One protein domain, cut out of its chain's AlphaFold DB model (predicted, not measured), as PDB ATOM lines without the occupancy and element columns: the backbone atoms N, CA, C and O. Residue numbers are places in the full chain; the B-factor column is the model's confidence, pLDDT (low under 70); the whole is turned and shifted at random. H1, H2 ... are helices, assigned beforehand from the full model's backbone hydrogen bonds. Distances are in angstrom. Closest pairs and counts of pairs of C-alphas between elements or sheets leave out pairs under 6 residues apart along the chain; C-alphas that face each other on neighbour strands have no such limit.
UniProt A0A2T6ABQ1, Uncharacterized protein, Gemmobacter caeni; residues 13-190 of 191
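What this domain is: This is residues 13 to 190 of the 191 residues of an uncharacterized protein of Gemmobacter caeni (UniProt A0A2T6ABQ1). Six long helices form an up-and-down bundle, each running against the one before it: H1 lies in the middle, H2, H6, H7 and H8 pack round it, and H4 packs on H2 and H6. The short H3 and H5 sit at opposite ends. The printed part has 178 residues with eight named helices, H1 to H8 along the chain, and no named strand: all helix. It is compact, with a radius of gyration of the C-alphas of 16.8 A and spans of 49 by 37 by 28 A.

How they stand to each other: H1, residues 13 to 32, and H2, residues 41 to 64, form a helical hairpin at a shallow tilt of 23 degrees; their closest C-alphas, Ala 24 and Val 50, are 5.1 A apart. H3, residues 66 to 70, touches H2 only at the corner, closest at C-alphas 69 and 62, 5.7 A. H4, residues 78 to 97, touches residues 44 to 55 of H2, closest at C-alphas 90 and 51, 6.5 A. H5, residues 101 to 105, is close to H4 but not clearly touching, closest at C-alphas 102 and 96, 5.7 A. H6, residues 109 to 134, touches H4, opposite ways at 24 degrees, closest at C-alphas 130 and 79, 4.3 A. H7, residues 141 to 156, forms a helical hairpin with H6, closest at C-alphas 144 and 132, 6.3 A. H8, residues 169 to 189, touches H1, closest at C-alphas 180 and 19, 5.4 A. Every O i to N i+4 pair is within hydrogen-bond range except in H7, with 10 of 12.

Where its parts are: H1 begins at C-alpha 13 (-5.816, 15.618, 29.168) and spans 29.4 A; H2 spans 34.2 A, H4 28.2 A, H6 36.9 A, H7 22.2 A. H8, 29.9 A, ends at C-alpha 189 (4.305, 13.891, 18.377).

The domain as a whole: The C-alphas farthest apart, Pro 107 and Met 190, are 55.6 A apart. The printed part has no cut. The link from H7 to H8 is long. Residues 36 to 39, 162 to 167 and 190 have pLDDT under 70.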
ATOM      1  N   PHE A  13      -5.214  15.380  27.859       92.62
ATOM      2  CA  PHE A  13      -5.816  15.618  29.168       92.62
ATOM      3  C   PHE A  13      -4.954  15.068  30.316       92.62
ATOM      4  O   PHE A  13      -4.675  15.789  31.277       92.62
ATOM      5  N   TRP A  14      -4.518  13.811  30.214       91.62
ATOM      6  CA  TRP A  14      -3.704  13.155  31.235       91.62
ATOM      7  C   TRP A  14      -2.290  13.715  31.270       91.62
ATOM      8  O   TRP A  14      -1.772  13.998  32.350       91.62
ATOM      9  N   ASP A  15      -1.676  13.916  30.108       92.56
ATOM     10  CA  ASP A  15      -0.299  14.393  30.019       92.56
ATOM     11  C   ASP A  15      -0.192  15.837  30.540       92.56
ATOM     12  O   ASP A  15       0.691  16.134  31.347       92.56
ATOM     13  N   PHE A  16      -1.149  16.716  30.211       94.81
ATOM     14  CA  PHE A  16      -1.210  18.066  30.779       94.81
ATOM     15  C   PHE A  16      -1.466  18.048  32.292       94.81
ATOM     16  O   PHE A  16      -0.756  18.713  33.050       94.81
ATOM     17  N   GLY A  17      -2.436  17.250  32.754       96.00
ATOM     18  CA  GLY A  17      -2.751  17.119  34.176       96.00
ATOM     19  C   GLY A  17      -1.547  16.655  34.999       96.00
ATOM     20  O   GLY A  17      -1.241  17.237  36.041       96.00
ATOM     21  N   ASN A  18      -0.807  15.658  34.515       94.88
ATOM     22  CA  ASN A  18       0.401  15.170  35.177       94.88
ATOM     23  C   ASN A  18       1.551  16.179  35.127       94.88
ATOM     24  O   ASN A  18       2.241  16.366  36.131       94.88
ATOM     25  N   ALA A  19       1.727  16.885  34.009       94.81
ATOM     26  CA  ALA A  19       2.737  17.932  33.889       94.81
ATOM     27  C   ALA A  19       2.517  19.063  34.913       94.81
ATOM     28  O   ALA A  19       3.478  19.534  35.524       94.81
ATOM     29  N   LEU A  20       1.260  19.439  35.187       97.19
ATOM     30  CA  LEU A  20       0.922  20.366  36.276       97.19
ATOM     31  C   LEU A  20       1.331  19.821  37.654       97.19
ATOM     32  O   LEU A  20       1.868  20.565  38.476       97.19
ATOM     33  N   GLY A  21       1.125  18.524  37.903       97.06
ATOM     34  CA  GLY A  21       1.538  17.863  39.144       97.06
ATOM     35  C   GLY A  21       3.057  17.888  39.345       97.06
ATOM     36  O   GLY A  21       3.541  18.267  40.416       97.06
ATOM     37  N   PHE A  22       3.827  17.574  38.299       95.56
ATOM     38  CA  PHE A  22       5.290  17.665  38.331       95.56
ATOM     39  C   PHE A  22       5.785  19.103  38.490       95.56
ATOM     40  O   PHE A  22       6.746  19.335  39.227       95.56
ATOM     41  N   LEU A  23       5.114  20.077  37.869       96.75
ATOM     42  CA  LEU A  23       5.415  21.488  38.077       96.75
ATOM     43  C   LEU A  23       5.209  21.875  39.548       96.75
ATOM     44  O   LEU A  23       6.120  22.433  40.158       96.75
ATOM     45  N   ALA A  24       4.076  21.516  40.156       97.88
ATOM     46  CA  ALA A  24       3.834  21.759  41.579       97.88
ATOM     47  C   ALA A  24       4.908  21.108  42.471       97.88
ATOM     48  O   ALA A  24       5.449  21.773  43.360       97.88
ATOM     49  N   LEU A  25       5.286  19.850  42.204       97.06
ATOM     50  CA  LEU A  25       6.368  19.170  42.923       97.06
ATOM     51  C   LEU A  25       7.702  19.914  42.776       97.06
ATOM     52  O   LEU A  25       8.388  20.136  43.773       97.06
ATOM     53  N   ALA A  26       8.064  20.349  41.568       95.31
ATOM     54  CA  ALA A  26       9.283  21.117  41.336       95.31
ATOM     55  C   ALA A  26       9.290  22.420  42.150       95.31
ATOM     56  O   ALA A  26      10.286  22.752  42.792       95.31
ATOM     57  N   GLY A  27       8.172  23.145  42.188       95.00
ATOM     58  CA  GLY A  27       8.045  24.348  43.007       95.00
ATOM     59  C   GLY A  27       8.127  24.070  44.511       95.00
ATOM     60  O   GLY A  27       8.752  24.840  45.244       95.00
ATOM     61  N   LEU A  28       7.561  22.956  44.983       96.12
ATOM     62  CA  LEU A  28       7.712  22.504  46.369       96.12
ATOM     63  C   LEU A  28       9.181  22.190  46.698       96.12
ATOM     64  O   LEU A  28       9.678  22.611  47.740       96.12
ATOM     65  N   LEU A  29       9.903  21.525  45.793       94.31
ATOM     66  CA  LEU A  29      11.338  21.254  45.927       94.31
ATOM     67  C   LEU A  29      12.159  22.549  46.000       94.31
ATOM     68  O   LEU A  29      13.001  22.690  46.888       94.31
ATOM     69  N   PHE A  30      11.872  23.528  45.138       90.94
ATOM     70  CA  PHE A  30      12.522  24.842  45.183       90.94
ATOM     71  C   PHE A  30      12.287  25.566  46.511       90.94
ATOM     72  O   PHE A  30      13.216  26.165  47.053       90.94
ATOM     73  N   GLN A  31      11.087  25.472  47.084       91.69
ATOM     74  CA  GLN A  31      10.787  26.057  48.394       91.69
ATOM     75  C   GLN A  31      11.590  25.428  49.542       91.69
ATOM     76  O   GLN A  31      11.785  26.070  50.576       91.69
ATOM     77  N   MET A  32      12.098  24.204  49.375       92.12
ATOM     78  CA  MET A  32      12.937  23.548  50.383       92.12
ATOM     79  C   MET A  32      14.378  24.065  50.394       92.12
ATOM     80  O   MET A  32      15.049  23.944  51.428       92.12
ATOM     81  N   ILE A  33      14.826  24.677  49.291       88.81
ATOM     82  CA  ILE A  33      16.159  25.262  49.163       88.81
ATOM     83  C   ILE A  33      16.237  26.532  50.031       88.81
ATOM     84  O   ILE A  33      15.406  27.435  49.914       88.81
ATOM     85  N   PRO A  34      17.231  26.643  50.929       79.69
ATOM     86  CA  PRO A  34      17.351  27.803  51.800       79.69
ATOM     87  C   PRO A  34      17.698  29.077  51.016       79.69
ATOM     88  O   PRO A  34      18.794  29.195  50.475       79.69
ATOM     89  N   GLY A  35      16.797  30.060  51.034       73.94
ATOM     90  CA  GLY A  35      17.015  31.372  50.417       73.94
ATOM     91  C   GLY A  35      17.891  32.342  51.238       73.94
ATOM     92  O   GLY A  35      18.268  32.051  52.385       73.94
ATOM     93  N   PRO A  36      18.198  33.529  50.677       68.88
ATOM     94  CA  PRO A  36      18.933  34.590  51.360       68.88
ATOM     95  C   PRO A  36      18.180  35.081  52.602       68.88
ATOM     96  O   PRO A  36      16.951  35.107  52.647       68.88
ATOM     97  N   ARG A  37      18.915  35.512  53.633       66.75
ATOM     98  CA  ARG A  37      18.299  36.148  54.807       66.75
ATOM     99  C   ARG A  37      17.739  37.513  54.389       66.75
ATOM    100  O   ARG A  37      18.513  38.344  53.936       66.75
ATOM    101  N   GLY A  38      16.441  37.760  54.588       61.88
ATOM    102  CA  GLY A  38      15.885  39.123  54.571       61.88
ATOM    103  C   GLY A  38      14.586  39.331  53.791       61.88
ATOM    104  O   GLY A  38      13.813  40.204  54.172       61.88
ATOM    105  N   THR A  39      14.277  38.530  52.768       65.44
ATOM    106  CA  THR A  39      13.074  38.744  51.940       65.44
ATOM    107  C   THR A  39      12.137  37.529  51.973       65.44
ATOM    108  O   THR A  39      12.322  36.580  51.219       65.44
ATOM    109  N   PRO A  40      11.101  37.519  52.835       70.12
ATOM    110  CA  PRO A  40      10.127  36.422  52.874       70.12
ATOM    111  C   PRO A  40       9.185  36.408  51.656       70.12
ATOM    112  O   PRO A  40       8.668  35.353  51.303       70.12
ATOM    113  N   ARG A  41       8.995  37.559  50.991       81.69
ATOM    114  CA  ARG A  41       8.012  37.732  49.906       81.69
ATOM    115  C   ARG A  41       8.177  36.767  48.722       81.69
ATOM    116  O   ARG A  41       7.163  36.222  48.306       81.69
ATOM    117  N   PRO A  42       9.380  36.518  48.168       85.38
ATOM    118  CA  PRO A  42       9.514  35.604  47.032       85.38
ATOM    119  C   PRO A  42       9.160  34.154  47.380       85.38
ATOM    120  O   PRO A  42       8.525  33.479  46.580       85.38
ATOM    121  N   HIS A  43       9.533  33.691  48.579       89.00
ATOM    122  CA  HIS A  43       9.197  32.347  49.051       89.00
ATOM    123  C   HIS A  43       7.689  32.197  49.269       89.00
ATOM    124  O   HIS A  43       7.101  31.218  48.828       89.00
ATOM    125  N   GLU A  44       7.059  33.197  49.889       90.12
ATOM    126  CA  GLU A  44       5.608  33.236  50.083       90.12
ATOM    127  C   GLU A  44       4.852  33.257  48.744       90.12
ATOM    128  O   GLU A  44       3.944  32.457  48.536       90.12
ATOM    129  N   LEU A  45       5.264  34.120  47.810       92.12
ATOM    130  CA  LEU A  45       4.646  34.225  46.489       92.12
ATOM    131  C   LEU A  45       4.788  32.922  45.694       92.12
ATOM    132  O   LEU A  45       3.814  32.472  45.095       92.12
ATOM    133  N   LEU A  46       5.972  32.298  45.713       92.38
ATOM    134  CA  LEU A  46       6.170  30.978  45.116       92.38
ATOM    135  C   LEU A  46       5.247  29.945  45.772       92.38
ATOM    136  O   LEU A  46       4.602  29.184  45.062       92.38
ATOM    137  N   GLY A  47       5.130  29.960  47.102       94.44
ATOM    138  CA  GLY A  47       4.213  29.102  47.849       94.44
ATOM    139  C   GLY A  47       2.767  29.195  47.368       94.44
ATOM    140  O   GLY A  47       2.135  28.162  47.152       94.44
ATOM    141  N   TYR A  48       2.259  30.405  47.124       95.69
ATOM    142  CA  TYR A  48       0.908  30.595  46.586       95.69
ATOM    143  C   TYR A  48       0.752  30.067  45.159       95.69
ATOM    144  O   TYR A  48      -0.261  29.439  44.862       95.69
ATOM    145  N   TRP A  49       1.745  30.259  44.289       96.75
ATOM    146  CA  TRP A  49       1.698  29.704  42.933       96.75
ATOM    147  C   TRP A  49       1.767  28.179  42.921       96.75
ATOM    148  O   TRP A  49       1.027  27.542  42.176       96.75
ATOM    149  N   VAL A  50       2.600  27.585  43.777       97.44
ATOM    150  CA  VAL A  50       2.674  26.127  43.936       97.44
ATOM    151  C   VAL A  50       1.345  25.572  44.440       97.44
ATOM    152  O   VAL A  50       0.865  24.583  43.892       97.44
ATOM    153  N   LEU A  51       0.708  26.235  45.410       98.19
ATOM    154  CA  LEU A  51      -0.634  25.870  45.862       98.19
ATOM    155  C   LEU A  51      -1.670  26.007  44.738       98.19
ATOM    156  O   LEU A  51      -2.454  25.087  44.532       98.19
ATOM    157  N   ALA A  52      -1.661  27.108  43.984       98.19
ATOM    158  CA  ALA A  52      -2.597  27.324  42.882       98.19
ATOM    159  C   ALA A  52      -2.469  26.244  41.794       98.19
ATOM    160  O   ALA A  52      -3.478  25.707  41.344       98.19
ATOM    161  N   ILE A  53      -1.241  25.879  41.417       98.31
ATOM    162  CA  ILE A  53      -0.977  24.830  40.423       98.31
ATOM    163  C   ILE A  53      -1.358  23.448  40.968       98.31
ATOM    164  O   ILE A  53      -1.947  22.658  40.238       98.31
ATOM    165  N   ALA A  54      -1.100  23.162  42.248       98.50
ATOM    166  CA  ALA A  54      -1.532  21.915  42.881       98.50
ATOM    167  C   ALA A  54      -3.067  21.796  42.940       98.50
ATOM    168  O   ALA A  54      -3.616  20.736  42.640       98.50
ATOM    169  N   CYS A  55      -3.771  22.886  43.265       98.56
ATOM    170  CA  CYS A  55      -5.232  22.951  43.200       98.56
ATOM    171  C   CYS A  55      -5.738  22.744  41.769       98.56
ATOM    172  O   CYS A  55      -6.685  21.989  41.573       98.56
ATOM    173  N   LEU A  56      -5.104  23.380  40.777       98.38
ATOM    174  CA  LEU A  56      -5.454  23.203  39.368       98.38
ATOM    175  C   LEU A  56      -5.260  21.748  38.930       98.38
ATOM    176  O   LEU A  56      -6.165  21.189  38.327       98.38
ATOM    177  N   HIS A  57      -4.135  21.120  39.278       98.19
ATOM    178  CA  HIS A  57      -3.872  19.701  39.026       98.19
ATOM    179  C   HIS A  57      -4.963  18.798  39.626       98.19
ATOM    180  O   HIS A  57      -5.533  17.966  38.922       98.19
ATOM    181  N   ALA A  58      -5.302  18.988  40.905       98.00
ATOM    182  CA  ALA A  58      -6.337  18.196  41.565       98.00
ATOM    183  C   ALA A  58      -7.721  18.417  40.932       98.00
ATOM    184  O   ALA A  58      -8.442  17.459  40.652       98.00
ATOM    185  N   PHE A  59      -8.087  19.675  40.671       97.88
ATOM    186  CA  PHE A  59      -9.362  20.024  40.049       97.88
ATOM    187  C   PHE A  59      -9.470  19.486  38.619       97.88
ATOM    188  O   PHE A  59     -10.525  18.983  38.245       97.88
ATOM    189  N   TRP A  60      -8.384  19.542  37.845       97.81
ATOM    190  CA  TRP A  60      -8.318  19.038  36.475       97.81
ATOM    191  C   TRP A  60      -8.754  17.573  36.404       97.81
ATOM    192  O   TRP A  60      -9.690  17.249  35.674       97.81
ATOM    193  N   PHE A  61      -8.164  16.709  37.238       96.50
ATOM    194  CA  PHE A  61      -8.537  15.294  37.307       96.50
ATOM    195  C   PHE A  61      -9.926  15.064  37.904       96.50
ATOM    196  O   PHE A  61     -10.679  14.249  37.385       96.50
ATOM    197  N   LEU A  62     -10.315  15.800  38.948       96.88
ATOM    198  CA  LEU A  62     -11.656  15.671  39.529       96.88
ATOM    199  C   LEU A  62     -12.774  16.030  38.542       96.88
ATOM    200  O   LEU A  62     -13.837  15.407  38.567       96.88
ATOM    201  N   ALA A  63     -12.549  17.032  37.692       96.88
ATOM    202  CA  ALA A  63     -13.518  17.488  36.708       96.88
ATOM    203  C   ALA A  63     -13.556  16.585  35.466       96.88
ATOM    204  O   ALA A  63     -14.641  16.293  34.963       96.88
ATOM    205  N   GLY A  64     -12.394  16.149  34.973       95.19
ATOM    206  CA  GLY A  64     -12.291  15.441  33.694       95.19
ATOM    207  C   GLY A  64     -12.148  13.920  33.774       95.19
ATOM    208  O   GLY A  64     -12.345  13.264  32.756       95.19
ATOM    209  N   ASP A  65     -11.866  13.338  34.944       94.75
ATOM    210  CA  ASP A  65     -11.728  11.888  35.114       94.75
ATOM    211  C   ASP A  65     -12.667  11.332  36.205       94.75
ATOM    212  O   ASP A  65     -12.659  11.719  37.378       94.75
ATOM    213  N   ALA A  66     -13.533  10.397  35.811       94.25
ATOM    214  CA  ALA A  66     -14.417   9.693  36.738       94.25
ATOM    215  C   ALA A  66     -13.657   8.712  37.642       94.25
ATOM    216  O   ALA A  66     -14.051   8.520  38.794       94.25
ATOM    217  N   VAL A  67     -12.558   8.130  37.154       92.56
ATOM    218  CA  VAL A  67     -11.753   7.167  37.913       92.56
ATOM    219  C   VAL A  67     -11.071   7.864  39.085       92.56
ATOM    220  O   VAL A  67     -11.167   7.378  40.212       92.56
ATOM    221  N   ALA A  68     -10.491   9.048  38.866       93.38
ATOM    222  CA  ALA A  68      -9.931   9.876  39.932       93.38
ATOM    223  C   ALA A  68     -10.930  10.138  41.077       93.38
ATOM    224  O   ALA A  68     -10.573  10.019  42.250       93.38
ATOM    225  N   ARG A  69     -12.198  10.436  40.756       95.12
ATOM    226  CA  ARG A  69     -13.263  10.627  41.760       95.12
ATOM    227  C   ARG A  69     -13.567   9.343  42.525       95.12
ATOM    228  O   ARG A  69     -13.699   9.376  43.746       95.12
ATOM    229  N   PHE A  70     -13.651   8.216  41.823       95.19
ATOM    230  CA  PHE A  70     -13.898   6.916  42.443       95.19
ATOM    231  C   PHE A  70     -12.755   6.505  43.383       95.19
ATOM    232  O   PHE A  70     -12.997   6.024  44.487       95.19
ATOM    233  N   TYR A  71     -11.505   6.765  43.000       94.25
ATOM    234  CA  TYR A  71     -10.322   6.449  43.803       94.25
ATOM    235  C   TYR A  71     -10.123   7.338  45.039       94.25
ATOM    236  O   TYR A  71      -9.257   7.041  45.861       94.25
ATOM    237  N   LEU A  72     -10.930   8.387  45.210       95.06
ATOM    238  CA  LEU A  72     -10.975   9.187  46.438       95.06
ATOM    239  C   LEU A  72     -12.010   8.688  47.454       95.06
ATOM    240  O   LEU A  72     -12.078   9.215  48.564       95.06
ATOM    241  N   LEU A  73     -12.812   7.677  47.113       96.12
ATOM    242  CA  LEU A  73     -13.719   7.045  48.068       96.12
ATOM    243  C   LEU A  73     -12.937   6.243  49.130       96.12
ATOM    244  O   LEU A  73     -11.802   5.812  48.883       96.12
ATOM    245  N   PRO A  74     -13.520   6.011  50.324       96.44
ATOM    246  CA  PRO A  74     -12.922   5.140  51.334       96.44
ATOM    247  C   PRO A  74     -12.562   3.765  50.752       96.44
ATOM    248  O   PRO A  74     -13.378   3.136  50.085       96.44
ATOM    249  N   GLY A  75     -11.330   3.310  50.997       94.00
ATOM    250  CA  GLY A  75     -10.787   2.080  50.400       94.00
ATOM    251  C   GLY A  75     -10.075   2.273  49.054       94.00
ATOM    252  O   GLY A  75      -9.517   1.315  48.526       94.00
ATOM    253  N   GLY A  76     -10.048   3.497  48.515       94.88
ATOM    254  CA  GLY A  76      -9.262   3.850  47.334       94.88
ATOM    255  C   GLY A  76      -7.741   3.718  47.533       94.88
ATOM    256  O   GLY A  76      -7.255   3.566  48.659       94.88
ATOM    257  N   PRO A  77      -6.958   3.784  46.443       96.62
ATOM    258  CA  PRO A  77      -5.514   3.596  46.487       96.62
ATOM    259  C   PRO A  77      -4.808   4.653  47.347       96.62
ATOM    260  O   PRO A  77      -5.099   5.848  47.278       96.62
ATOM    261  N   LEU A  78      -3.806   4.213  48.118       97.19
ATOM    262  CA  LEU A  78      -3.081   5.051  49.082       97.19
ATOM    263  C   LEU A  78      -2.485   6.322  48.456       97.19
ATOM    264  O   LEU A  78      -2.485   7.374  49.093       97.19
ATOM    265  N   HIS A  79      -2.000   6.252  47.212       96.50
ATOM    266  CA  HIS A  79      -1.401   7.413  46.558       96.50
ATOM    267  C   HIS A  79      -2.395   8.572  46.411       96.50
ATOM    268  O   HIS A  79      -1.996   9.716  46.595       96.50
ATOM    269  N   MET A  80      -3.686   8.319  46.174       97.38
ATOM    270  CA  MET A  80      -4.694   9.383  46.054       97.38
ATOM    271  C   MET A  80      -4.897  10.120  47.379       97.38
ATOM    272  O   MET A  80      -4.896  11.351  47.417       97.38
ATOM    273  N   TRP A  81      -4.959   9.374  48.484       97.81
ATOM    274  CA  TRP A  81      -5.037   9.938  49.832       97.81
ATOM    275  C   TRP A  81      -3.786  10.729  50.210       97.81
ATOM    276  O   TRP A  81      -3.893  11.785  50.828       97.81
ATOM    277  N   LEU A  82      -2.602  10.267  49.801       98.25
ATOM    278  CA  LEU A  82      -1.352  11.010  49.982       98.25
ATOM    279  C   LEU A  82      -1.327  12.309  49.167       98.25
ATOM    280  O   LEU A  82      -0.841  13.322  49.668       98.25
ATOM    281  N   GLY A  83      -1.886  12.307  47.953       97.88
ATOM    282  CA  GLY A  83      -2.054  13.511  47.136       97.88
ATOM    283  C   GLY A  83      -2.950  14.541  47.827       97.88
ATOM    284  O   GLY A  83      -2.559  15.699  47.983       97.88
ATOM    285  N   LEU A  84      -4.103  14.102  48.341       97.88
ATOM    286  CA  LEU A  84      -5.015  14.947  49.117       97.88
ATOM    287  C   LEU A  84      -4.364  15.460  50.411       97.88
ATOM    288  O   LEU A  84      -4.441  16.650  50.710       97.88
ATOM    289  N   ALA A  85      -3.680  14.593  51.161       98.31
ATOM    290  CA  ALA A  85      -2.963  14.979  52.373       98.31
ATOM    291  C   ALA A  85      -1.860  16.007  52.077       98.31
ATOM    292  O   ALA A  85      -1.732  16.992  52.802       98.31
ATOM    293  N   GLY A  86      -1.103  15.822  50.992       98.38
ATOM    294  CA  GLY A  86      -0.110  16.784  50.516       98.38
ATOM    295  C   GLY A  86      -0.733  18.140  50.185       98.38
ATOM    296  O   GLY A  86      -0.228  19.167  50.635       98.38
ATOM    297  N   LEU A  87      -1.868  18.158  49.479       98.44
ATOM    298  CA  LEU A  87      -2.593  19.390  49.154       98.44
ATOM    299  C   LEU A  87      -3.092  20.121  50.412       98.44
ATOM    300  O   LEU A  87      -2.908  21.332  50.535       98.44
ATOM    301  N   LEU A  88      -3.673  19.394  51.370       98.31
ATOM    302  CA  LEU A  88      -4.148  19.959  52.636       98.31
ATOM    303  C   LEU A  88      -2.996  20.502  53.491       98.31
ATOM    304  O   LEU A  88      -3.110  21.590  54.058       98.31
ATOM    305  N   LEU A  89      -1.870  19.784  53.560       98.38
ATOM    306  CA  LEU A  89      -0.663  20.259  54.241       98.38
ATOM    307  C   LEU A  89      -0.100  21.512  53.572       98.38
ATOM    308  O   LEU A  89       0.268  22.450  54.277       98.38
ATOM    309  N   LEU A  90      -0.063  21.557  52.238       98.06
ATOM    310  CA  LEU A  90       0.396  22.721  51.485       98.06
ATOM    311  C   LEU A  90      -0.498  23.941  51.746       98.06
ATOM    312  O   LEU A  90       0.014  25.009  52.074       98.06
ATOM    313  N   ALA A  91      -1.822  23.774  51.701       97.44
ATOM    314  CA  ALA A  91      -2.773  24.831  52.043       97.44
ATOM    315  C   ALA A  91      -2.599  25.306  53.496       97.44
ATOM    316  O   ALA A  91      -2.530  26.509  53.760       97.44
ATOM    317  N   GLY A  92      -2.453  24.369  54.438       96.12
ATOM    318  CA  GLY A  92      -2.188  24.669  55.844       96.12
ATOM    319  C   GLY A  92      -0.885  25.446  56.043       96.12
ATOM    320  O   GLY A  92      -0.865  26.430  56.779       96.12
ATOM    321  N   LEU A  93       0.192  25.066  55.350       95.75
ATOM    322  CA  LEU A  93       1.472  25.782  55.354       95.75
ATOM    323  C   LEU A  93       1.328  27.211  54.821       95.75
ATOM    324  O   LEU A  93       1.855  28.133  55.450       95.75
ATOM    325  N   SER A  94       0.605  27.403  53.714       94.56
ATOM    326  CA  SER A  94       0.332  28.726  53.141       94.56
ATOM    327  C   SER A  94      -0.464  29.612  54.102       94.56
ATOM    328  O   SER A  94      -0.103  30.770  54.305       94.56
ATOM    329  N   ILE A  95      -1.497  29.069  54.756       92.38
ATOM    330  CA  ILE A  95      -2.292  29.797  55.757       92.38
ATOM    331  C   ILE A  95      -1.434  30.147  56.981       92.38
ATOM    332  O   ILE A  95      -1.400  31.303  57.397       92.38
ATOM    333  N   LEU A  96      -0.686  29.182  57.527       90.56
ATOM    334  CA  LEU A  96       0.187  29.384  58.691       90.56
ATOM    335  C   LEU A  96       1.285  30.427  58.440       90.56
ATOM    336  O   LEU A  96       1.746  31.079  59.380       90.56
ATOM    337  N   ALA A  97       1.741  30.571  57.195       87.38
ATOM    338  CA  ALA A  97       2.770  31.533  56.825       87.38
ATOM    339  C   ALA A  97       2.244  32.974  56.692       87.38
ATOM    340  O   ALA A  97       3.048  33.912  56.775       87.38
ATOM    341  N   ARG A  98       0.925  33.163  56.536       86.25
ATOM    342  CA  ARG A  98       0.300  34.462  56.267       86.25
ATOM    343  C   ARG A  98       0.445  35.426  57.445       86.25
ATOM    344  O   ARG A  98       0.237  35.088  58.609       86.25
ATOM    345  N   MET A  99       0.782  36.675  57.140       74.00
ATOM    346  CA  MET A  99       0.767  37.780  58.103       74.00
ATOM    347  C   MET A  99      -0.582  38.520  58.029       74.00
ATOM    348  O   MET A  99      -1.083  38.711  56.923       74.00
ATOM    349  N   PRO A 100      -1.161  38.982  59.156       77.94
ATOM    350  CA  PRO A 100      -0.617  38.972  60.517       77.94
ATOM    351  C   PRO A 100      -0.862  37.672  61.305       77.94
ATOM    352  O   PRO A 100      -0.313  37.538  62.399       77.94
ATOM    353  N   ASP A 101      -1.640  36.726  60.775       78.44
ATOM    354  CA  ASP A 101      -2.130  35.536  61.494       78.44
ATOM    355  C   ASP A 101      -1.011  34.696  62.124       78.44
ATOM    356  O   ASP A 101      -1.104  34.298  63.287       78.44
ATOM    357  N   ARG A 102       0.125  34.552  61.430       81.75
ATOM    358  CA  ARG A 102       1.337  33.909  61.955       81.75
ATOM    359  C   ARG A 102       1.767  34.453  63.321       81.75
ATOM    360  O   ARG A 102       2.180  33.683  64.186       81.75
ATOM    361  N   ARG A 103       1.717  35.779  63.517       78.31
ATOM    362  CA  ARG A 103       2.125  36.423  64.782       78.31
ATOM    363  C   ARG A 103       1.121  36.184  65.910       78.31
ATOM    364  O   ARG A 103       1.520  36.276  67.064       78.31
ATOM    365  N   ARG A 104      -0.138  35.875  65.589       83.00
ATOM    366  CA  ARG A 104      -1.179  35.549  66.576       83.00
ATOM    367  C   ARG A 104      -1.024  34.120  67.097       83.00
ATOM    368  O   ARG A 104      -1.114  33.903  68.297       83.00
ATOM    369  N   LEU A 105      -0.742  33.167  66.205       79.38
ATOM    370  CA  LEU A 105      -0.612  31.743  66.549       79.38
ATOM    371  C   LEU A 105       0.752  31.381  67.149       79.38
ATOM    372  O   LEU A 105       0.852  30.486  67.986       79.38
ATOM    373  N   HIS A 106       1.818  32.065  66.728       81.12
ATOM    374  CA  HIS A 106       3.174  31.776  67.185       81.12
ATOM    375  C   HIS A 106       3.868  33.041  67.706       81.12
ATOM    376  O   HIS A 106       4.470  33.782  66.922       81.12
ATOM    377  N   PRO A 107       3.882  33.249  69.037       78.12
ATOM    378  CA  PRO A 107       4.597  34.363  69.662       78.12
ATOM    379  C   PRO A 107       6.108  34.315  69.391       78.12
ATOM    380  O   PRO A 107       6.767  35.348  69.299       78.12
ATOM    381  N   SER A 108       6.670  33.107  69.224       88.56
ATOM    382  CA  SER A 108       8.090  32.904  68.932       88.56
ATOM    383  C   SER A 108       8.337  32.474  67.483       88.56
ATOM    384  O   SER A 108       7.817  31.469  66.990       88.56
ATOM    385  N   TYR A 109       9.232  33.192  66.798       85.75
ATOM    386  CA  TYR A 109       9.639  32.847  65.431       85.75
ATOM    387  C   TYR A 109      10.364  31.492  65.351       85.75
ATOM    388  O   TYR A 109      10.254  30.780  64.354       85.75
ATOM    389  N   ARG A 110      11.093  31.105  66.410       89.62
ATOM    390  CA  ARG A 110      11.800  29.813  66.475       89.62
ATOM    391  C   ARG A 110      10.825  28.634  66.462       89.62
ATOM    392  O   ARG A 110      11.058  27.688  65.713       89.62
ATOM    393  N   GLY A 111       9.746  28.714  67.246       89.69
ATOM    394  CA  GLY A 111       8.706  27.684  67.295       89.69
ATOM    395  C   GLY A 111       8.005  27.531  65.948       89.69
ATOM    396  O   GLY A 111       7.995  26.435  65.391       89.69
ATOM    397  N   PHE A 112       7.547  28.651  65.374       91.00
ATOM    398  CA  PHE A 112       6.962  28.684  64.030       91.00
ATOM    399  C   PHE A 112       7.877  28.019  62.997       91.00
ATOM    400  O   PHE A 112       7.461  27.113  62.283       91.00
ATOM    401  N   ARG A 113       9.152  28.423  62.946       90.50
ATOM    402  CA  ARG A 113      10.108  27.906  61.963       90.50
ATOM    403  C   ARG A 113      10.311  26.395  62.083       90.50
ATOM    404  O   ARG A 113      10.455  25.733  61.059       90.50
ATOM    405  N   ARG A 114      10.351  25.853  63.305       92.69
ATOM    406  CA  ARG A 114      10.501  24.409  63.535       92.69
ATOM    407  C   ARG A 114       9.259  23.650  63.068       92.69
ATOM    408  O   ARG A 114       9.398  22.709  62.296       92.69
ATOM    409  N   LEU A 115       8.071  24.092  63.481       94.50
ATOM    410  CA  LEU A 115       6.805  23.473  63.083       94.50
ATOM    411  C   LEU A 115       6.607  23.529  61.564       94.50
ATOM    412  O   LEU A 115       6.415  22.494  60.936       94.50
ATOM    413  N   HIS A 116       6.741  24.717  60.970       94.19
ATOM    414  CA  HIS A 116       6.606  24.928  59.530       94.19
ATOM    415  C   HIS A 116       7.579  24.041  58.743       94.19
ATOM    416  O   HIS A 116       7.214  23.462  57.727       94.19
ATOM    417  N   ARG A 117       8.804  23.848  59.250       94.69
ATOM    418  CA  ARG A 117       9.776  22.947  58.628       94.69
ATOM    419  C   ARG A 117       9.352  21.478  58.683       94.69
ATOM    420  O   ARG A 117       9.528  20.781  57.689       94.69
ATOM    421  N   HIS A 118       8.839  20.995  59.813       96.75
ATOM    422  CA  HIS A 118       8.373  19.611  59.924       96.75
ATOM    423  C   HIS A 118       7.142  19.357  59.049       96.75
ATOM    424  O   HIS A 118       7.104  18.355  58.343       96.75
ATOM    425  N   LEU A 119       6.196  20.297  59.021       97.38
ATOM    426  CA  LEU A 119       5.030  20.233  58.141       97.38
ATOM    427  C   LEU A 119       5.429  20.275  56.658       97.38
ATOM    428  O   LEU A 119       4.903  19.497  55.873       97.38
ATOM    429  N   ALA A 120       6.409  21.102  56.276       97.06
ATOM    430  CA  ALA A 120       6.934  21.134  54.908       97.06
ATOM    431  C   ALA A 120       7.610  19.812  54.506       97.06
ATOM    432  O   ALA A 120       7.426  19.343  53.387       97.06
ATOM    433  N   LEU A 121       8.351  19.175  55.422       97.88
ATOM    434  CA  LEU A 121       8.929  17.847  55.184       97.88
ATOM    435  C   LEU A 121       7.850  16.767  55.046       97.88
ATOM    436  O   LEU A 121       7.962  15.920  54.165       97.88
ATOM    437  N   ALA A 122       6.805  16.810  55.875       98.38
ATOM    438  CA  ALA A 122       5.669  15.897  55.767       98.38
ATOM    439  C   ALA A 122       4.908  16.093  54.445       98.38
ATOM    440  O   ALA A 122       4.594  15.114  53.775       98.38
ATOM    441  N   CYS A 123       4.685  17.346  54.033       98.56
ATOM    442  CA  CYS A 123       4.085  17.690  52.745       98.56
ATOM    443  C   CYS A 123       4.913  17.126  51.585       98.56
ATOM    444  O   CYS A 123       4.372  16.432  50.732       98.56
ATOM    445  N   LEU A 124       6.231  17.361  51.589       98.25
ATOM    446  CA  LEU A 124       7.137  16.831  50.570       98.25
ATOM    447  C   LEU A 124       7.109  15.302  50.520       98.25
ATOM    448  O   LEU A 124       7.035  14.739  49.433       98.25
ATOM    449  N   ALA A 125       7.147  14.631  51.673       98.25
ATOM    450  CA  ALA A 125       7.080  13.175  51.741       98.25
ATOM    451  C   ALA A 125       5.750  12.637  51.190       98.25
ATOM    452  O   ALA A 125       5.763  11.697  50.400       98.25
ATOM    453  N   ALA A 126       4.620  13.251  51.553       98.50
ATOM    454  CA  ALA A 126       3.304  12.864  51.051       98.50
ATOM    455  C   ALA A 126       3.197  13.047  49.529       98.50
ATOM    456  O   ALA A 126       2.813  12.112  48.832       98.50
ATOM    457  N   THR A 127       3.606  14.203  48.994       98.19
ATOM    458  CA  THR A 127       3.593  14.472  47.545       98.19
ATOM    459  C   THR A 127       4.545  13.550  46.784       98.19
ATOM    460  O   THR A 127       4.193  13.038  45.725       98.19
ATOM    461  N   LEU A 128       5.740  13.293  47.319       97.38
ATOM    462  CA  LEU A 128       6.703  12.400  46.681       97.38
ATOM    463  C   LEU A 128       6.190  10.957  46.663       97.38
ATOM    464  O   LEU A 128       6.231  10.316  45.622       97.38
ATOM    465  N   LEU A 129       5.647  10.458  47.778       97.62
ATOM    466  CA  LEU A 129       5.035   9.130  47.818       97.62
ATOM    467  C   LEU A 129       3.801   9.038  46.915       97.62
ATOM    468  O   LEU A 129       3.622   8.009  46.276       97.62
ATOM    469  N   HIS A 130       2.987  10.093  46.807       97.38
ATOM    470  CA  HIS A 130       1.883  10.162  45.844       97.38
ATOM    471  C   HIS A 130       2.375   9.924  44.408       97.38
ATOM    472  O   HIS A 130       1.826   9.075  43.712       97.38
ATOM    473  N   VAL A 131       3.452  10.601  43.994       96.06
ATOM    474  CA  VAL A 131       4.049  10.437  42.657       96.06
ATOM    475  C   VAL A 131       4.684   9.055  42.477       96.06
ATOM    476  O   VAL A 131       4.472   8.403  41.461       96.06
ATOM    477  N   LEU A 132       5.446   8.571  43.458       95.12
ATOM    478  CA  LEU A 132       6.135   7.281  43.350       95.12
ATOM    479  C   LEU A 132       5.162   6.096  43.325       95.12
ATOM    480  O   LEU A 132       5.369   5.144  42.579       95.12
ATOM    481  N   LEU A 133       4.106   6.147  44.139       94.69
ATOM    482  CA  LEU A 133       3.111   5.080  44.239       94.69
ATOM    483  C   LEU A 133       2.063   5.128  43.121       94.69
ATOM    484  O   LEU A 133       1.383   4.124  42.911       94.69
ATOM    485  N   SER A 134       1.908   6.256  42.418       92.06
ATOM    486  CA  SER A 134       1.066   6.300  41.217       92.06
ATOM    487  C   SER A 134       1.706   5.519  40.064       92.06
ATOM    488  O   SER A 134       0.997   4.932  39.252       92.06
ATOM    489  N   GLY A 135       3.045   5.484  40.008       85.19
ATOM    490  CA  GLY A 135       3.818   4.777  38.985       85.19
ATOM    491  C   GLY A 135       3.741   5.402  37.587       85.19
ATOM    492  O   GLY A 135       4.347   4.880  36.650       85.19
ATOM    493  N   PHE A 136       3.025   6.518  37.425       82.44
ATOM    494  CA  PHE A 136       2.887   7.202  36.143       82.44
ATOM    495  C   PHE A 136       4.206   7.871  35.734       82.44
ATOM    496  O   PHE A 136       4.802   8.620  36.505       82.44
ATOM    497  N   TYR A 137       4.649   7.606  34.500       79.62
ATOM    498  CA  TYR A 137       5.891   8.114  33.889       79.62
ATOM    499  C   TYR A 137       7.200   7.737  34.600       79.62
ATOM    500  O   TYR A 137       8.256   8.262  34.248       79.62
ATOM    501  N   LEU A 138       7.160   6.803  35.556       85.88
ATOM    502  CA  LEU A 138       8.339   6.305  36.275       85.88
ATOM    503  C   LEU A 138       8.479   4.770  36.158       85.88
ATOM    504  O   LEU A 138       8.558   4.092  37.185       85.88
ATOM    505  N   PRO A 139       8.492   4.177  34.944       83.75
ATOM    506  CA  PRO A 139       8.609   2.723  34.780       83.75
ATOM    507  C   PRO A 139       9.906   2.119  35.330       83.75
ATOM    508  O   PRO A 139       9.948   0.925  35.626       83.75
ATOM    509  N   LEU A 140      10.980   2.904  35.427       89.06
ATOM    510  CA  LEU A 140      12.301   2.418  35.811       89.06
ATOM    511  C   LEU A 140      12.670   2.890  37.219       89.06
ATOM    512  O   LEU A 140      12.445   4.040  37.595       89.06
ATOM    513  N   TRP A 141      13.324   2.021  37.991       89.94
ATOM    514  CA  TRP A 141      13.702   2.311  39.382       89.94
ATOM    515  C   TRP A 141      14.569   3.573  39.520       89.94
ATOM    516  O   TRP A 141      14.463   4.286  40.514       89.94
ATOM    517  N   TRP A 142      15.405   3.883  38.525       91.06
ATOM    518  CA  TRP A 142      16.256   5.074  38.551       91.06
ATOM    519  C   TRP A 142      15.453   6.363  38.341       91.06
ATOM    520  O   TRP A 142      15.814   7.397  38.901       91.06
ATOM    521  N   GLN A 143      14.333   6.301  37.610       89.56
ATOM    522  CA  GLN A 143      13.407   7.426  37.464       89.56
ATOM    523  C   GLN A 143      12.688   7.710  38.780       89.56
ATOM    524  O   GLN A 143      12.427   8.865  39.075       89.56
ATOM    525  N   ALA A 144      12.426   6.686  39.597       91.88
ATOM    526  CA  ALA A 144      11.929   6.846  40.963       91.88
ATOM    527  C   ALA A 144      13.024   7.329  41.937       91.88
ATOM    528  O   ALA A 144      12.775   8.179  42.792       91.88
ATOM    529  N   ALA A 145      14.256   6.833  41.803       93.31
ATOM    530  CA  ALA A 145      15.372   7.208  42.671       93.31
ATOM    531  C   ALA A 145      15.818   8.668  42.473       93.31
ATOM    532  O   ALA A 145      16.160   9.345  43.444       93.31
ATOM    533  N   ALA A 146      15.786   9.178  41.239       93.75
ATOM    534  CA  ALA A 146      16.175  10.549  40.914       93.75
ATOM    535  C   ALA A 146      15.385  11.637  41.685       93.75
ATOM    536  O   ALA A 146      16.022  12.441  42.369       93.75
ATOM    537  N   PRO A 147      14.036  11.687  41.668       93.31
ATOM    538  CA  PRO A 147      13.270  12.679  42.418       93.31
ATOM    539  C   PRO A 147      13.435  12.512  43.931       93.31
ATOM    540  O   PRO A 147      13.426  13.514  44.643       93.31
ATOM    541  N   VAL A 148      13.668  11.294  44.433       96.19
ATOM    542  CA  VAL A 148      14.015  11.066  45.848       96.19
ATOM    543  C   VAL A 148      15.360  11.705  46.185       96.19
ATOM    544  O   VAL A 148      15.457  12.452  47.159       96.19
ATOM    545  N   ALA A 149      16.392  11.469  45.374       95.38
ATOM    546  CA  ALA A 149      17.710  12.061  45.574       95.38
ATOM    547  C   ALA A 149      17.655  13.596  45.512       95.38
ATOM    548  O   ALA A 149      18.220  14.266  46.380       95.38
ATOM    549  N   ILE A 150      16.912  14.156  44.552       94.12
ATOM    550  CA  ILE A 150      16.685  15.604  44.435       94.12
ATOM    551  C   ILE A 150      15.936  16.131  45.664       94.12
ATOM    552  O   ILE A 150      16.358  17.127  46.248       94.12
ATOM    553  N   ALA A 151      14.878  15.454  46.117       95.38
ATOM    554  CA  ALA A 151      14.133  15.832  47.316       95.38
ATOM    555  C   ALA A 151      15.018  15.866  48.563       95.38
ATOM    556  O   ALA A 151      14.986  16.844  49.317       95.38
ATOM    557  N   LEU A 152      15.855  14.848  48.760       95.06
ATOM    558  CA  LEU A 152      16.817  14.804  49.859       95.06
ATOM    559  C   LEU A 152      17.865  15.916  49.738       95.06
ATOM    560  O   LEU A 152      18.170  16.569  50.737       95.06
ATOM    561  N   ALA A 153      18.372  16.186  48.535       92.44
ATOM    562  CA  ALA A 153      19.315  17.272  48.291       92.44
ATOM    563  C   ALA A 153      18.686  18.646  48.578       92.44
ATOM    564  O   ALA A 153      19.267  19.441  49.317       92.44
ATOM    565  N   CYS A 154      17.484  18.934  48.077       91.69
ATOM    566  CA  CYS A 154      16.765  20.183  48.338       91.69
ATOM    567  C   CYS A 154      16.419  20.342  49.824       91.69
ATOM    568  O   CYS A 154      16.597  21.419  50.393       91.69
ATOM    569  N   ALA A 155      15.972  19.271  50.483       92.44
ATOM    570  CA  ALA A 155      15.617  19.307  51.892       92.44
ATOM    571  C   ALA A 155      16.860  19.446  52.786       92.44
ATOM    572  O   ALA A 155      16.929  20.357  53.607       92.44
ATOM    573  N   PHE A 156      17.863  18.585  52.655       92.44
ATOM    574  CA  PHE A 156      18.951  18.469  53.635       92.44
ATOM    575  C   PHE A 156      20.289  19.046  53.161       92.44
ATOM    576  O   PHE A 156      21.147  19.361  53.987       92.44
ATOM    577  N   GLY A 157      20.457  19.299  51.864       86.00
ATOM    578  CA  GLY A 157      21.688  19.786  51.233       86.00
ATOM    579  C   GLY A 157      22.018  21.258  51.483       86.00
ATOM    580  O   GLY A 157      22.717  21.876  50.689       86.00
ATOM    581  N   ARG A 158      21.565  21.859  52.591       81.56
ATOM    582  CA  ARG A 158      21.775  23.286  52.916       81.56
ATOM    583  C   ARG A 158      23.242  23.739  52.880       81.56
ATOM    584  O   ARG A 158      23.493  24.928  52.729       81.56
ATOM    585  N   ARG A 159      24.190  22.821  53.087       79.44
ATOM    586  CA  ARG A 159      25.637  23.095  53.006       79.44
ATOM    587  C   ARG A 159      26.163  23.137  51.568       79.44
ATOM    588  O   ARG A 159      27.205  23.732  51.342       79.44
ATOM    589  N   ILE A 160      25.458  22.486  50.648       79.31
ATOM    590  CA  ILE A 160      25.847  22.280  49.251       79.31
ATOM    591  C   ILE A 160      25.253  23.384  48.380       79.31
ATOM    592  O   ILE A 160      25.911  23.875  47.470       79.31
ATOM    593  N   TRP A 161      24.025  23.813  48.682       76.56
ATOM    594  CA  TRP A 161      23.407  24.912  47.955       76.56
ATOM    595  C   TRP A 161      24.126  26.224  48.289       76.56
ATOM    596  O   TRP A 161      24.112  26.636  49.459       76.56
ATOM    597  N   PRO A 162      24.723  26.920  47.298       69.19
ATOM    598  CA  PRO A 162      25.103  28.306  47.501       69.19
ATOM    599  C   PRO A 162      23.861  29.059  47.980       69.19
ATOM    600  O   PRO A 162      22.733  28.666  47.672       69.19
ATOM    601  N   ARG A 163      24.040  30.125  48.768       67.44
ATOM    602  CA  ARG A 163      22.928  31.017  49.130       67.44
ATOM    603  C   ARG A 163      22.474  31.732  47.858       67.44
ATOM    604  O   ARG A 163      22.853  32.873  47.625       67.44
ATOM    605  N   ALA A 164      21.747  31.014  47.015       60.06
ATOM    606  CA  ALA A 164      21.259  31.490  45.746       60.06
ATOM    607  C   ALA A 164      20.304  32.644  46.027       60.06
ATOM    608  O   ALA A 164      19.547  32.615  47.002       60.06
ATOM    609  N   SER A 165      20.363  33.672  45.186       59.31
ATOM    610  CA  SER A 165      19.304  34.671  45.123       59.31
ATOM    611  C   SER A 165      17.962  33.952  44.979       59.31
ATOM    612  O   SER A 165      17.873  32.889  44.363       59.31
ATOM    613  N   ALA A 166      16.920  34.492  45.612       66.25
ATOM    614  CA  ALA A 166      15.589  33.918  45.480       66.25
ATOM    615  C   ALA A 166      15.250  33.800  43.986       66.25
ATOM    616  O   ALA A 166      15.326  34.800  43.271       66.25
ATOM    617  N   VAL A 167      14.916  32.590  43.523       68.56
ATOM    618  CA  VAL A 167      14.509  32.370  42.132       68.56
ATOM    619  C   VAL A 167      13.304  33.274  41.858       68.56
ATOM    620  O   VAL A 167      12.322  33.202  42.605       68.56
ATOM    621  N   PRO A 168      13.353  34.147  40.837       82.75
ATOM    622  CA  PRO A 168      12.204  34.961  40.482       82.75
ATOM    623  C   PRO A 168      11.026  34.051  40.140       82.75
ATOM    624  O   PRO A 168      11.149  33.167  39.295       82.75
ATOM    625  N   VAL A 169       9.871  34.282  40.764       85.19
ATOM    626  CA  VAL A 169       8.650  33.491  40.519       85.19
ATOM    627  C   VAL A 169       8.306  33.445  39.027       85.19
ATOM    628  O   VAL A 169       7.953  32.389  38.515       85.19
ATOM    629  N   ALA A 170       8.495  34.559  38.315       85.56
ATOM    630  CA  ALA A 170       8.300  34.630  36.869       85.56
ATOM    631  C   ALA A 170       9.225  33.681  36.085       85.56
ATOM    632  O   ALA A 170       8.784  33.067  35.121       85.56
ATOM    633  N   ALA A 171      10.481  33.514  36.513       86.88
ATOM    634  CA  ALA A 171      11.415  32.593  35.869       86.88
ATOM    635  C   ALA A 171      10.998  31.134  36.091       86.88
ATOM    636  O   ALA A 171      11.039  30.337  35.158       86.88
ATOM    637  N   TRP A 172      10.542  30.796  37.302       90.31
ATOM    638  CA  TRP A 172      10.014  29.463  37.599       90.31
ATOM    639  C   TRP A 172       8.734  29.162  36.807       90.31
ATOM    640  O   TRP A 172       8.638  28.098  36.203       90.31
ATOM    641  N   LEU A 173       7.791  30.108  36.741       87.75
ATOM    642  CA  LEU A 173       6.569  29.968  35.941       87.75
ATOM    643  C   LEU A 173       6.875  29.846  34.445       87.75
ATOM    644  O   LEU A 173       6.305  28.988  33.782       87.75
ATOM    645  N   GLY A 174       7.784  30.670  33.915       89.75
ATOM    646  CA  GLY A 174       8.159  30.646  32.501       89.75
ATOM    647  C   GLY A 174       8.859  29.347  32.105       89.75
ATOM    648  O   GLY A 174       8.441  28.687  31.157       89.75
ATOM    649  N   ALA A 175       9.881  28.938  32.863       90.62
ATOM    650  CA  ALA A 175      10.594  27.685  32.613       90.62
ATOM    651  C   ALA A 175       9.692  26.463  32.838       90.62
ATOM    652  O   ALA A 175       9.704  25.530  32.040       90.62
ATOM    653  N   GLY A 176       8.878  26.486  33.894       88.50
ATOM    654  CA  GLY A 176       7.923  25.435  34.215       88.50
ATOM    655  C   GLY A 176       6.832  25.282  33.159       88.50
ATOM    656  O   GLY A 176       6.589  24.177  32.692       88.50
ATOM    657  N   GLY A 177       6.220  26.386  32.729       88.19
ATOM    658  CA  GLY A 177       5.228  26.393  31.653       88.19
ATOM    659  C   GLY A 177       5.813  25.931  30.318       88.19
ATOM    660  O   GLY A 177       5.195  25.125  29.628       88.19
ATOM    661  N   GLY A 178       7.036  26.361  29.991       90.00
ATOM    662  CA  GLY A 178       7.770  25.863  28.827       90.00
ATOM    663  C   GLY A 178       8.029  24.355  28.901       90.00
ATOM    664  O   GLY A 178       7.777  23.647  27.932       90.00
ATOM    665  N   ALA A 179       8.458  23.846  30.058       91.50
ATOM    666  CA  ALA A 179       8.676  22.417  30.271       91.50
ATOM    667  C   ALA A 179       7.377  21.603  30.158       91.50
ATOM    668  O   ALA A 179       7.386  20.545  29.537       91.50
ATOM    669  N   VAL A 180       6.260  22.110  30.693       90.62
ATOM    670  CA  VAL A 180       4.926  21.508  30.526       90.62
ATOM    671  C   VAL A 180       4.549  21.440  29.045       90.62
ATOM    672  O   VAL A 180       4.169  20.375  28.567       90.62
ATOM    673  N   ALA A 181       4.694  22.542  28.303       89.62
ATOM    674  CA  ALA A 181       4.361  22.587  26.880       89.62
ATOM    675  C   ALA A 181       5.221  21.616  26.059       89.62
ATOM    676  O   ALA A 181       4.688  20.847  25.266       89.62
ATOM    677  N   VAL A 182       6.539  21.607  26.281       90.25
ATOM    678  CA  VAL A 182       7.463  20.683  25.607       90.25
ATOM    679  C   VAL A 182       7.128  19.233  25.947       90.25
ATOM    680  O   VAL A 182       7.066  18.411  25.039       90.25
ATOM    681  N   PHE A 183       6.866  18.917  27.218       87.25
ATOM    682  CA  PHE A 183       6.489  17.569  27.642       87.25
ATOM    683  C   PHE A 183       5.235  17.081  26.914       87.25
ATOM    684  O   PHE A 183       5.265  16.015  26.306       87.25
ATOM    685  N   VAL A 184       4.166  17.882  26.913       86.00
ATOM    686  CA  VAL A 184       2.913  17.534  26.229       86.00
ATOM    687  C   VAL A 184       3.140  17.376  24.721       86.00
ATOM    688  O   VAL A 184       2.723  16.379  24.145       86.00
ATOM    689  N   LEU A 185       3.859  18.301  24.076       86.94
ATOM    690  CA  LEU A 185       4.136  18.225  22.635       86.94
ATOM    691  C   LEU A 185       4.965  16.993  22.257       86.94
ATOM    692  O   LEU A 185       4.642  16.320  21.283       86.94
ATOM    693  N   MET A 186       6.018  16.675  23.017       85.88
ATOM    694  CA  MET A 186       6.844  15.493  22.752       85.88
ATOM    695  C   MET A 186       6.021  14.209  22.823       85.88
ATOM    696  O   MET A 186       6.223  13.312  22.012       85.88
ATOM    697  N   ARG A 187       5.082  14.137  23.766       82.44
ATOM    698  CA  ARG A 187       4.231  12.965  23.978       82.44
ATOM    699  C   ARG A 187       3.146  12.785  22.924       82.44
ATOM    700  O   ARG A 187       2.763  11.656  22.648       82.44
ATOM    701  N   GLU A 188       2.675  13.874  22.331       80.12
ATOM    702  CA  GLU A 188       1.701  13.825  21.237       80.12
ATOM    703  C   GLU A 188       2.361  13.552  19.877       80.12
ATOM    704  O   GLU A 188       1.761  12.917  19.015       80.12
ATOM    705  N   VAL A 189       3.598  14.019  19.667       78.00
ATOM    706  CA  VAL A 189       4.305  13.891  18.377       78.00
ATOM    707  C   VAL A 189       5.090  12.579  18.256       78.00
ATOM    708  O   VAL A 189       5.325  12.122  17.139       78.00
ATOM    709  N   MET A 190       5.499  11.963  19.370       63.31
ATOM    710  CA  MET A 190       6.254  10.700  19.396       63.31
ATOM    711  C   MET A 190       5.380   9.553  19.949       63.31
ATOM    712  O   MET A 190       5.472   9.271  21.146       63.31
TER     713      MET A 190